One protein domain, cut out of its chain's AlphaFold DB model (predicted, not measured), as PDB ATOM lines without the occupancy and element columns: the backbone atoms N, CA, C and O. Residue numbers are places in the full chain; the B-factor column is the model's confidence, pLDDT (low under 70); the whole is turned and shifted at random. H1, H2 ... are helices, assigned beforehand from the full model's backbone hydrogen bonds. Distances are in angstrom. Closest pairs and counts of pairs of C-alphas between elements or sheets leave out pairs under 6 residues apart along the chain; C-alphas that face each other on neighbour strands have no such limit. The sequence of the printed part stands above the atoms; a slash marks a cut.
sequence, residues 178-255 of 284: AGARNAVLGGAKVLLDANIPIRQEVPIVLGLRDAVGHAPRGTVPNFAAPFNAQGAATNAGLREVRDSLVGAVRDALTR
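This is residues 178 to 255 of the 284 residues of an uncharacterized protein of Actinobacteria bacterium SCGC AG-212-D09 (UniProt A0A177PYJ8). Two long helices, H1 and H4, lie side by side; H2 folds back after H1, and short H3 bridges H2 and H4. Residues 214 to 219 stick out. The printed part has 78 residues, 58 of them in four named helices, with no named strand; its class is all helix, and it is compact, with a radius of gyration of the C-alphas of 11.9 A and spans of 32 by 23 by 19 A.

H1, residues 178 to 192, 21.1 A, begins at C-alpha (165.792, 107.123, 83.808). H2 is residues 198 to 214, 24.1 A; H3, residues 224 to 229. H4, residues 236 to 255, 28.0 A, ends at C-alpha (157.950, 106.370, 90.199).

H1 touches H4 at a shallow tilt of 16 degrees, opposite ways; closest C-alphas Ala 183 and Val 249, 4.5 A. H1 and H2 are near each other, closest C-alphas 8.3 A. H2, by residues 203 to 208 alone, touches H3 at a steep 48 degrees; closest C-alphas Gly 207 and Pro 226, 5.2 A. H3 and H4 form a helical hairpin, closest C-alphas Ala 224 and Arg 242, 6.3 A. Every O i to N i+4 pair is within hydrogen-bond range in H1, H3 and H4; in H2, 12 of 13.

The printed part has no cut and no long link. In this model pLDDT is under 70 at residues 217 to 220.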
ATOM      1  N   ALA A 178     165.397 106.228  82.723       89.88
ATOM      2  CA  ALA A 178     165.792 107.123  83.808       89.88
ATOM      3  C   ALA A 178     165.631 106.464  85.190       89.88
ATOM      4  O   ALA A 178     166.525 106.565  86.031       89.88
ATOM      5  N   GLY A 179     164.532 105.744  85.401       89.19
ATOM      6  CA  GLY A 179     164.229 104.981  86.604       89.19
ATOM      7  C   GLY A 179     165.264 103.918  86.915       89.19
ATOM      8  O   GLY A 179     165.712 103.830  88.052       89.19
ATOM      9  N   ALA A 180     165.701 103.163  85.907       87.38
ATOM     10  CA  ALA A 180     166.747 102.158  86.050       87.38
ATOM     11  C   ALA A 180     168.077 102.783  86.498       87.38
ATOM     12  O   ALA A 180     168.712 102.273  87.418       87.38
ATOM     13  N   ARG A 181     168.472 103.931  85.928       90.00
ATOM     14  CA  ARG A 181     169.664 104.666  86.395       90.00
ATOM     15  C   ARG A 181     169.520 105.114  87.847       90.00
ATOM     16  O   ARG A 181     170.431 104.908  88.642       90.00
ATOM     17  N   ASN A 182     168.363 105.665  88.211       90.06
ATOM     18  CA  ASN A 182     168.083 106.078  89.586       90.06
ATOM     19  C   ASN A 182     168.049 104.888  90.557       90.06
ATOM     20  O   ASN A 182     168.470 105.031  91.700       90.06
ATOM     21  N   ALA A 183     167.586 103.719  90.111       89.06
ATOM     22  CA  ALA A 183     167.593 102.490  90.894       89.06
ATOM     23  C   ALA A 183     169.023 102.002  91.162       89.06
ATOM     24  O   ALA A 183     169.330 101.635  92.292       89.06
ATOM     25  N   VAL A 184     169.912 102.059  90.161       88.12
ATOM     26  CA  VAL A 184     171.339 101.738  90.335       88.12
ATOM     27  C   VAL A 184     171.997 102.704  91.318       88.12
ATOM     28  O   VAL A 184     172.671 102.259  92.240       88.12
ATOM     29  N   LEU A 185     171.763 104.012  91.173       89.94
ATOM     30  CA  LEU A 185     172.307 105.025  92.086       89.94
ATOM     31  C   LEU A 185     171.776 104.859  93.516       89.94
ATOM     32  O   LEU A 185     172.546 104.928  94.470       89.94
ATOM     33  N   GLY A 186     170.472 104.608  93.671       88.75
ATOM     34  CA  GLY A 186     169.844 104.364  94.968       88.75
ATOM     35  C   GLY A 186     170.353 103.084  95.630       88.75
ATOM     36  O   GLY A 186     170.693 103.107  96.808       88.75
ATOM     37  N   GLY A 187     170.472 101.990  94.873       87.69
ATOM     38  CA  GLY A 187     171.027 100.730  95.367       87.69
ATOM     39  C   GLY A 187     172.503 100.845  95.752       87.69
ATOM     40  O   GLY A 187     172.889 100.367  96.814       87.69
ATOM     41  N   ALA A 188     173.312 101.534  94.939       87.69
ATOM     42  CA  ALA A 188     174.714 101.807  95.249       87.69
ATOM     43  C   ALA A 188     174.851 102.649  96.523       87.69
ATOM     44  O   ALA A 188     175.657 102.311  97.380       87.69
ATOM     45  N   LYS A 189     174.026 103.692  96.683       91.19
ATOM     46  CA  LYS A 189     173.989 104.492  97.910       91.19
ATOM     47  C   LYS A 189     173.679 103.633  99.137       91.19
ATOM     48  O   LYS A 189     174.411 103.703 100.110       91.19
ATOM     49  N   VAL A 190     172.633 102.803  99.077       91.06
ATOM     50  CA  VAL A 190     172.266 101.921 100.200       91.06
ATOM     51  C   VAL A 190     173.415 100.987 100.571       91.06
ATOM     52  O   VAL A 190     173.636 100.758 101.751       91.06
ATOM     53  N   LEU A 191     174.142 100.457  99.586       87.81
ATOM     54  CA  LEU A 191     175.248  99.539  99.841       87.81
ATOM     55  C   LEU A 191     176.486 100.251 100.400       87.81
ATOM     56  O   LEU A 191     177.102  99.735 101.321       87.81
ATOM     57  N   LEU A 192     176.804 101.444  99.889       87.44
ATOM     58  CA  LEU A 192     177.917 102.275 100.367       87.44
ATOM     59  C   LEU A 192     177.680 102.823 101.781       87.44
ATOM     60  O   LEU A 192     178.628 102.950 102.549       87.44
ATOM     61  N   ASP A 193     176.428 103.136 102.123       90.69
ATOM     62  CA  ASP A 193     176.040 103.621 103.452       90.69
ATOM     63  C   ASP A 193     175.845 102.462 104.457       90.69
ATOM     64  O   ASP A 193     175.632 102.692 105.651       90.69
ATOM     65  N   ALA A 194     175.886 101.205 103.999       87.81
ATOM     66  CA  ALA A 194     175.619 100.049 104.838       87.81
ATOM     67  C   ALA A 194     176.801  99.727 105.760       87.81
ATOM     68  O   ALA A 194     177.931  99.519 105.328       87.81
ATOM     69  N   ASN A 195     176.518  99.569 107.053       85.50
ATOM     70  CA  ASN A 195     177.511  99.126 108.027       85.50
ATOM     71  C   ASN A 195     177.657  97.591 108.015       85.50
ATOM     72  O   ASN A 195     177.178  96.906 108.923       85.50
ATOM     73  N   ILE A 196     178.270  97.038 106.963       85.19
ATOM     74  CA  ILE A 196     178.486  95.592 106.791       85.19
ATOM     75  C   ILE A 196     179.995  95.297 106.766       85.19
ATOM     76  O   ILE A 196     180.758  96.041 106.154       85.19
ATOM     77  N   PRO A 197     180.474  94.201 107.387       83.94
ATOM     78  CA  PRO A 197     181.863  93.785 107.236       83.94
ATOM     79  C   PRO A 197     182.226  93.508 105.767       83.94
ATOM     80  O   PRO A 197     181.530  92.747 105.094       83.94
ATOM     81  N   ILE A 198     183.387  93.995 105.313       83.50
ATOM     82  CA  ILE A 198     183.920  93.802 103.942       83.50
ATOM     83  C   ILE A 198     183.872  92.335 103.474       83.50
ATOM     84  O   ILE A 198     183.601  92.050 102.308       83.50
ATOM     85  N   ARG A 199     184.091  91.379 104.391       83.69
ATOM     86  CA  ARG A 199     184.024  89.936 104.095       83.69
ATOM     87  C   ARG A 199     182.650  89.467 103.600       83.69
ATOM     88  O   ARG A 199     182.595  88.483 102.874       83.69
ATOM     89  N   GLN A 200     181.572  90.136 104.000       84.12
ATOM     90  CA  GLN A 200     180.205  89.852 103.552       84.12
ATOM     91  C   GLN A 200     179.809  90.730 102.364       84.12
ATOM     92  O   GLN A 200     179.093  90.275 101.478       84.12
ATOM     93  N   GLU A 201     180.309  91.963 102.311       84.50
ATOM     94  CA  GLU A 201     179.988  92.918 101.252       84.50
ATOM     95  C   GLU A 201     180.478  92.455  99.873       84.50
ATOM     96  O   GLU A 201     179.703  92.450  98.917       84.50
ATOM     97  N   VAL A 202     181.727  91.986  99.761       87.69
ATOM     98  CA  VAL A 202     182.301  91.557  98.472       87.69
ATOM     99  C   VAL A 202     181.493  90.414  97.828       87.69
ATOM    100  O   VAL A 202     181.100  90.562  96.666       87.69
ATOM    101  N   PRO A 203     181.162  89.311  98.536       89.25
ATOM    102  CA  PRO A 203     180.274  88.281  97.998       89.25
ATOM    103  C   PRO A 203     178.891  88.801  97.582       89.25
ATOM    104  O   PRO A 203     178.348  88.339  96.581       89.25
ATOM    105  N   ILE A 204     178.318  89.761  98.319       88.62
ATOM    106  CA  ILE A 204     177.005  90.342  97.999       88.62
ATOM    107  C   ILE A 204     177.079  91.165  96.717       88.62
ATOM    108  O   ILE A 204     176.243  90.981  95.837       88.62
ATOM    109  N   VAL A 205     178.084  92.034  96.584       87.94
ATOM    110  CA  VAL A 205     178.297  92.862  95.388       87.94
ATOM    111  C   VAL A 205     178.478  91.983  94.151       87.94
ATOM    112  O   VAL A 205     177.848  92.230  93.122       87.94
ATOM    113  N   LEU A 206     179.305  90.938  94.247       88.62
ATOM    114  CA  LEU A 206     179.523  89.996  93.148       88.62
ATOM    115  C   LEU A 206     178.246  89.217  92.818       88.62
ATOM    116  O   LEU A 206     177.854  89.166  91.656       88.62
ATOM    117  N   GLY A 207     177.529  88.721  93.829       87.94
ATOM    118  CA  GLY A 207     176.250  88.039  93.628       87.94
ATOM    119  C   GLY A 207     175.173  88.938  93.012       87.94
ATOM    120  O   GLY A 207     174.389  88.481  92.185       87.94
ATOM    121  N   LEU A 208     175.141  90.228  93.361       86.50
ATOM    122  CA  LEU A 208     174.255  91.220  92.745       86.50
ATOM    123  C   LEU A 208     174.640  91.485  91.286       86.50
ATOM    124  O   LEU A 208     173.761  91.525  90.425       86.50
ATOM    125  N   ARG A 209     175.938  91.630  90.993       86.31
ATOM    126  CA  ARG A 209     176.447  91.765  89.622       86.31
ATOM    127  C   ARG A 209     176.050  90.559  88.776       86.31
ATOM    128  O   ARG A 209     175.558  90.744  87.665       86.31
ATOM    129  N   ASP A 210     176.225  89.354  89.305       87.56
ATOM    130  CA  ASP A 210     175.878  88.123  88.604       87.56
ATOM    131  C   ASP A 210     174.366  88.013  88.412       87.56
ATOM    132  O   ASP A 210     173.920  87.708  87.307       87.56
ATOM    133  N   ALA A 211     173.562  88.344  89.426       84.75
ATOM    134  CA  ALA A 211     172.106  88.369  89.305       84.75
ATOM    135  C   ALA A 211     171.636  89.331  88.201       84.75
ATOM    136  O   ALA A 211     170.727  88.998  87.446       84.75
ATOM    137  N   VAL A 212     172.271  90.498  88.070       84.00
ATOM    138  CA  VAL A 212     171.986  91.453  86.988       84.00
ATOM    139  C   VAL A 212     172.471  90.930  85.633       84.00
ATOM    140  O   VAL A 212     171.751  91.055  84.647       84.00
ATOM    141  N   GLY A 213     173.668  90.341  85.570       81.31
ATOM    142  CA  GLY A 213     174.264  89.838  84.329       81.31
ATOM    143  C   GLY A 213     173.539  88.628  83.734       81.31
ATOM    144  O   GLY A 213     173.463  88.504  82.514       81.31
ATOM    145  N   HIS A 214     172.978  87.764  84.583       82.94
ATOM    146  CA  HIS A 214     172.251  86.559  84.170       82.94
ATOM    147  C   HIS A 214     170.744  86.786  83.988       82.94
ATOM    148  O   HIS A 214     170.060  85.920  83.441       82.94
ATOM    149  N   ALA A 215     170.200  87.922  84.438       75.88
ATOM    150  CA  ALA A 215     168.780  88.205  84.285       75.88
ATOM    151  C   ALA A 215     168.417  88.447  82.806       75.88
ATOM    152  O   ALA A 215     169.025  89.298  82.145       75.88
ATOM    153  N   PRO A 216     167.392  87.756  82.271       73.06
ATOM    154  CA  PRO A 216     166.852  88.055  80.953       73.06
ATOM    155  C   PRO A 216     166.461  89.529  80.819       73.06
ATOM    156  O   PRO A 216     165.898  90.129  81.742       73.06
ATOM    157  N   ARG A 217     166.696  90.116  79.639       66.44
ATOM    158  CA  ARG A 217     166.290  91.501  79.358       66.44
ATOM    159  C   ARG A 217     164.794  91.681  79.645       66.44
ATOM    160  O   ARG A 217     163.972  90.940  79.118       66.44
ATOM    161  N   GLY A 218     164.459  92.684  80.456       61.25
ATOM    162  CA  GLY A 218     163.075  92.995  80.834       61.25
ATOM    163  C   GLY A 218     162.561  92.275  82.086       61.25
ATOM    164  O   GLY A 218     161.403  92.471  82.445       61.25
ATOM    165  N   THR A 219     163.396  91.490  82.771       65.88
ATOM    166  CA  THR A 219     163.070  90.904  84.081       65.88
ATOM    167  C   THR A 219     163.826  91.615  85.197       65.88
ATOM    168  O   THR A 219     164.976  92.018  85.015       65.88
ATOM    169  N   VAL A 220     163.181  91.802  86.353       68.75
ATOM    170  CA  VAL A 220     163.855  92.327  87.545       68.75
ATOM    171  C   VAL A 220     164.559  91.169  88.262       68.75
ATOM    172  O   VAL A 220     163.886  90.204  88.635       68.75
ATOM    173  N   PRO A 221     165.893  91.232  88.451       76.62
ATOM    174  CA  PRO A 221     166.644  90.204  89.158       76.62
ATOM    175  C   PRO A 221     166.166  90.027  90.599       76.62
ATOM    176  O   PRO A 221     165.720  90.973  91.252       76.62
ATOM    177  N   ASN A 222     166.339  88.824  91.144       81.44
ATOM    178  CA  ASN A 222     166.107  88.592  92.564       81.44
ATOM    179  C   ASN A 222     167.264  89.160  93.405       81.44
ATOM    180  O   ASN A 222     168.198  88.446  93.768       81.44
ATOM    181  N   PHE A 223     167.170  90.441  93.757       84.88
ATOM    182  CA  PHE A 223     168.166  91.125  94.585       84.88
ATOM    183  C   PHE A 223     168.229  90.624  96.035       84.88
ATOM    184  O   PHE A 223     169.200  90.908  96.725       84.88
ATOM    185  N   ALA A 224     167.235  89.865  96.512       86.50
ATOM    186  CA  ALA A 224     167.242  89.320  97.869       86.50
ATOM    187  C   ALA A 224     168.123  88.066  98.005       86.50
ATOM    188  O   ALA A 224     168.630  87.790  99.092       86.50
ATOM    189  N   ALA A 225     168.318  87.309  96.920       88.12
ATOM    190  CA  ALA A 225     169.052  86.044  96.952       88.12
ATOM    191  C   ALA A 225     170.520  86.187  97.417       88.12
ATOM    192  O   ALA A 225     170.899  85.438  98.320       88.12
ATOM    193  N   PRO A 226     171.322  87.159  96.923       89.00
ATOM    194  CA  PRO A 226     172.699  87.354  97.389       89.00
ATOM    195  C   PRO A 226     172.802  87.640  98.893       89.00
ATOM    196  O   PRO A 226     173.675  87.105  99.570       89.00
ATOM    197  N   PHE A 227     171.869  88.422  99.442       90.06
ATOM    198  CA  PHE A 227     171.822  88.726 100.876       90.06
ATOM    199  C   PHE A 227     171.399  87.510 101.708       90.06
ATOM    200  O   PHE A 227     171.975  87.236 102.762       90.06
ATOM    201  N   ASN A 228     170.404  86.751 101.240       89.00
ATOM    202  CA  ASN A 228     169.937  85.547 101.929       89.00
ATOM    203  C   ASN A 228     171.035  84.474 101.999       89.00
ATOM    204  O   ASN A 228     171.185  83.844 103.044       89.00
ATOM    205  N   ALA A 229     171.842  84.327 100.941       88.38
ATOM    206  CA  ALA A 229     172.995  83.424 100.914       88.38
ATOM    207  C   ALA A 229     174.074  83.787 101.953       88.38
ATOM    208  O   ALA A 229     174.786  82.909 102.426       88.38
ATOM    209  N   GLN A 230     174.161  85.061 102.347       87.75
ATOM    210  CA  GLN A 230     175.081  85.555 103.380       87.75
ATOM    211  C   GLN A 230     174.448  85.628 104.782       87.75
ATOM    212  O   GLN A 230     175.021  86.210 105.701       87.75
ATOM    213  N   GLY A 231     173.267  85.033 104.971       85.94
ATOM    214  CA  GLY A 231     172.637  84.925 106.286       85.94
ATOM    215  C   GLY A 231     171.694  86.073 106.650       85.94
ATOM    216  O   GLY A 231     171.399  86.253 107.828       85.94
ATOM    217  N   ALA A 232     171.141  86.823 105.688       86.19
ATOM    218  CA  ALA A 232     170.116  87.844 105.979       86.19
ATOM    219  C   ALA A 232     168.840  87.275 106.641       86.19
ATOM    220  O   ALA A 232     168.034  88.008 107.216       86.19
ATOM    221  N   ALA A 233     168.641  85.953 106.589       83.50
ATOM    222  CA  ALA A 233     167.584  85.284 107.341       83.50
ATOM    223  C   ALA A 233     167.802  85.404 108.860       83.50
ATOM    224  O   ALA A 233     166.858  85.693 109.591       83.50
ATOM    225  N   THR A 234     169.039  85.263 109.332       85.81
ATOM    226  CA  THR A 234     169.387  85.245 110.761       85.81
ATOM    227  C   THR A 234     169.956  86.577 111.249       85.81
ATOM    228  O   THR A 234     169.727  86.951 112.396       85.81
ATOM    229  N   ASN A 235     170.622  87.344 110.384       87.62
ATOM    230  CA  ASN A 235     171.200  88.646 110.713       87.62
ATOM    231  C   ASN A 235     170.225  89.795 110.400       87.62
ATOM    232  O   ASN A 235     169.907  90.052 109.238       87.62
ATOM    233  N   ALA A 236     169.777  90.508 111.440       88.19
ATOM    234  CA  ALA A 236     168.825  91.611 111.310       88.19
ATOM    235  C   ALA A 236     169.379  92.819 110.533       88.19
ATOM    236  O   ALA A 236     168.671  93.339 109.677       88.19
ATOM    237  N   GLY A 237     170.636  93.213 110.760       86.31
ATOM    238  CA  GLY A 237     171.245  94.343 110.048       86.31
ATOM    239  C   GLY A 237     171.404  94.059 108.554       86.31
ATOM    240  O   GLY A 237     171.092  94.895 107.712       86.31
ATOM    241  N   LEU A 238     171.780  92.828 108.198       89.00
ATOM    242  CA  LEU A 238     171.885  92.433 106.792       89.00
ATOM    243  C   LEU A 238     170.515  92.378 106.094       89.00
ATOM    244  O   LEU A 238     170.394  92.691 104.907       89.00
ATOM    245  N   ARG A 239     169.472  92.002 106.841       91.12
ATOM    246  CA  ARG A 239     168.081  92.013 106.379       91.12
ATOM    247  C   ARG A 239     167.583  93.427 106.097       91.12
ATOM    248  O   ARG A 239     166.947  93.645 105.073       91.12
ATOM    249  N   GLU A 240     167.909  94.373 106.969       91.50
ATOM    250  CA  GLU A 240     167.540  95.780 106.817       91.50
ATOM    251  C   GLU A 240     168.189  96.414 105.580       91.50
ATOM    252  O   GLU A 240     167.508  97.088 104.805       91.50
ATOM    253  N   VAL A 241     169.474  96.136 105.328       91.50
ATOM    254  CA  VAL A 241     170.163  96.629 104.123       91.50
ATOM    255  C   VAL A 241     169.548  96.030 102.858       91.50
ATOM    256  O   VAL A 241     169.280  96.753 101.898       91.50
ATOM    257  N   ARG A 242     169.264  94.721 102.862       92.25
ATOM    258  CA  ARG A 242     168.560  94.041 101.765       92.25
ATOM    259  C   ARG A 242     167.217  94.709 101.477       92.25
ATOM    260  O   ARG A 242     166.924  95.016 100.323       92.25
ATOM    261  N   ASP A 243     166.405  94.915 102.510       91.94
ATOM    262  CA  ASP A 243     165.054  95.462 102.370       91.94
ATOM    263  C   ASP A 243     165.095  96.930 101.925       91.94
ATOM    264  O   ASP A 243     164.312  97.328 101.061       91.94
ATOM    265  N   SER A 244     166.076  97.700 102.405       91.75
ATOM    266  CA  SER A 244     166.335  99.076 101.965       91.75
ATOM    267  C   SER A 244     166.760  99.145 100.498       91.75
ATOM    268  O   SER A 244     166.263  99.987  99.750       91.75
ATOM    269  N   LEU A 245     167.631  98.236 100.049       92.06
ATOM    270  CA  LEU A 245     168.086  98.179  98.659       92.06
ATOM    271  C   LEU A 245     166.936  97.787  97.729       92.06
ATOM    272  O   LEU A 245     166.683  98.461  96.729       92.06
ATOM    273  N   VAL A 246     166.206  96.721  98.072       90.50
ATOM    274  CA  VAL A 246     165.039  96.263  97.305       90.50
ATOM    275  C   VAL A 246     163.960  97.348  97.269       90.50
ATOM    276  O   VAL A 246     163.375  97.588  96.211       90.50
ATOM    277  N   GLY A 247     163.721  98.028  98.392       90.00
ATOM    278  CA  GLY A 247     162.803  99.160  98.496       90.00
ATOM    279  C   GLY A 247     163.207 100.316  97.584       90.00
ATOM    280  O   GLY A 247     162.413 100.735  96.747       90.00
ATOM    281  N   ALA A 248     164.466 100.761  97.647       89.94
ATOM    282  CA  ALA A 248     164.976 101.852  96.818       89.94
ATOM    283  C   ALA A 248     164.835 101.565  95.312       89.94
ATOM    284  O   ALA A 248     164.417 102.440  94.543       89.94
ATOM    285  N   VAL A 249     165.137 100.331  94.889       89.81
ATOM    286  CA  VAL A 249     164.962  99.892  93.498       89.81
ATOM    287  C   VAL A 249     163.483  99.901  93.105       89.81
ATOM    288  O   VAL A 249     163.123 100.503  92.089       89.81
ATOM    289  N   ARG A 250     162.607  99.290  93.913       89.75
ATOM    290  CA  ARG A 250     161.158  99.250  93.651       89.75
ATOM    291  C   ARG A 250     160.538 100.642  93.599       89.75
ATOM    292  O   ARG A 250     159.702 100.895  92.733       89.75
ATOM    293  N   ASP A 251     160.963 101.556  94.459       89.94
ATOM    294  CA  ASP A 251     160.457 102.928  94.504       89.94
ATOM    295  C   ASP A 251     160.916 103.756  93.304       89.94
ATOM    296  O   ASP A 251     160.152 104.563  92.765       89.94
ATOM    297  N   ALA A 252     162.161 103.581  92.853       90.50
ATOM    298  CA  ALA A 252     162.648 104.212  91.629       90.50
ATOM    299  C   ALA A 252     161.872 103.715  90.397       90.50
ATOM    300  O   ALA A 252     161.418 104.524  89.579       90.50
ATOM    301  N   LEU A 253     161.646 102.401  90.293       89.38
ATOM    302  CA  LEU A 253     160.870 101.813  89.201       89.38
ATOM    303  C   LEU A 253     159.400 102.245  89.254       89.38
ATOM    304  O   LEU A 253     158.883 102.729  88.253       89.38
ATOM    305  N   THR A 254     158.746 102.180  90.417       91.31
ATOM    306  CA  THR A 254     157.337 102.587  90.597       91.31
ATOM    307  C   THR A 254     157.118 104.043  90.189       91.31
ATOM    308  O   THR A 254     156.183 104.354  89.451       91.31
ATOM    309  N   ARG A 255     158.024 104.950  90.583       91.12
ATOM    310  CA  ARG A 255     157.950 106.370  90.199       91.12
ATOM    311  C   ARG A 255     158.044 106.598  88.691       91.12
ATOM    312  O   ARG A 255     157.489 107.580  88.204       91.12
TER     313      ARG A 255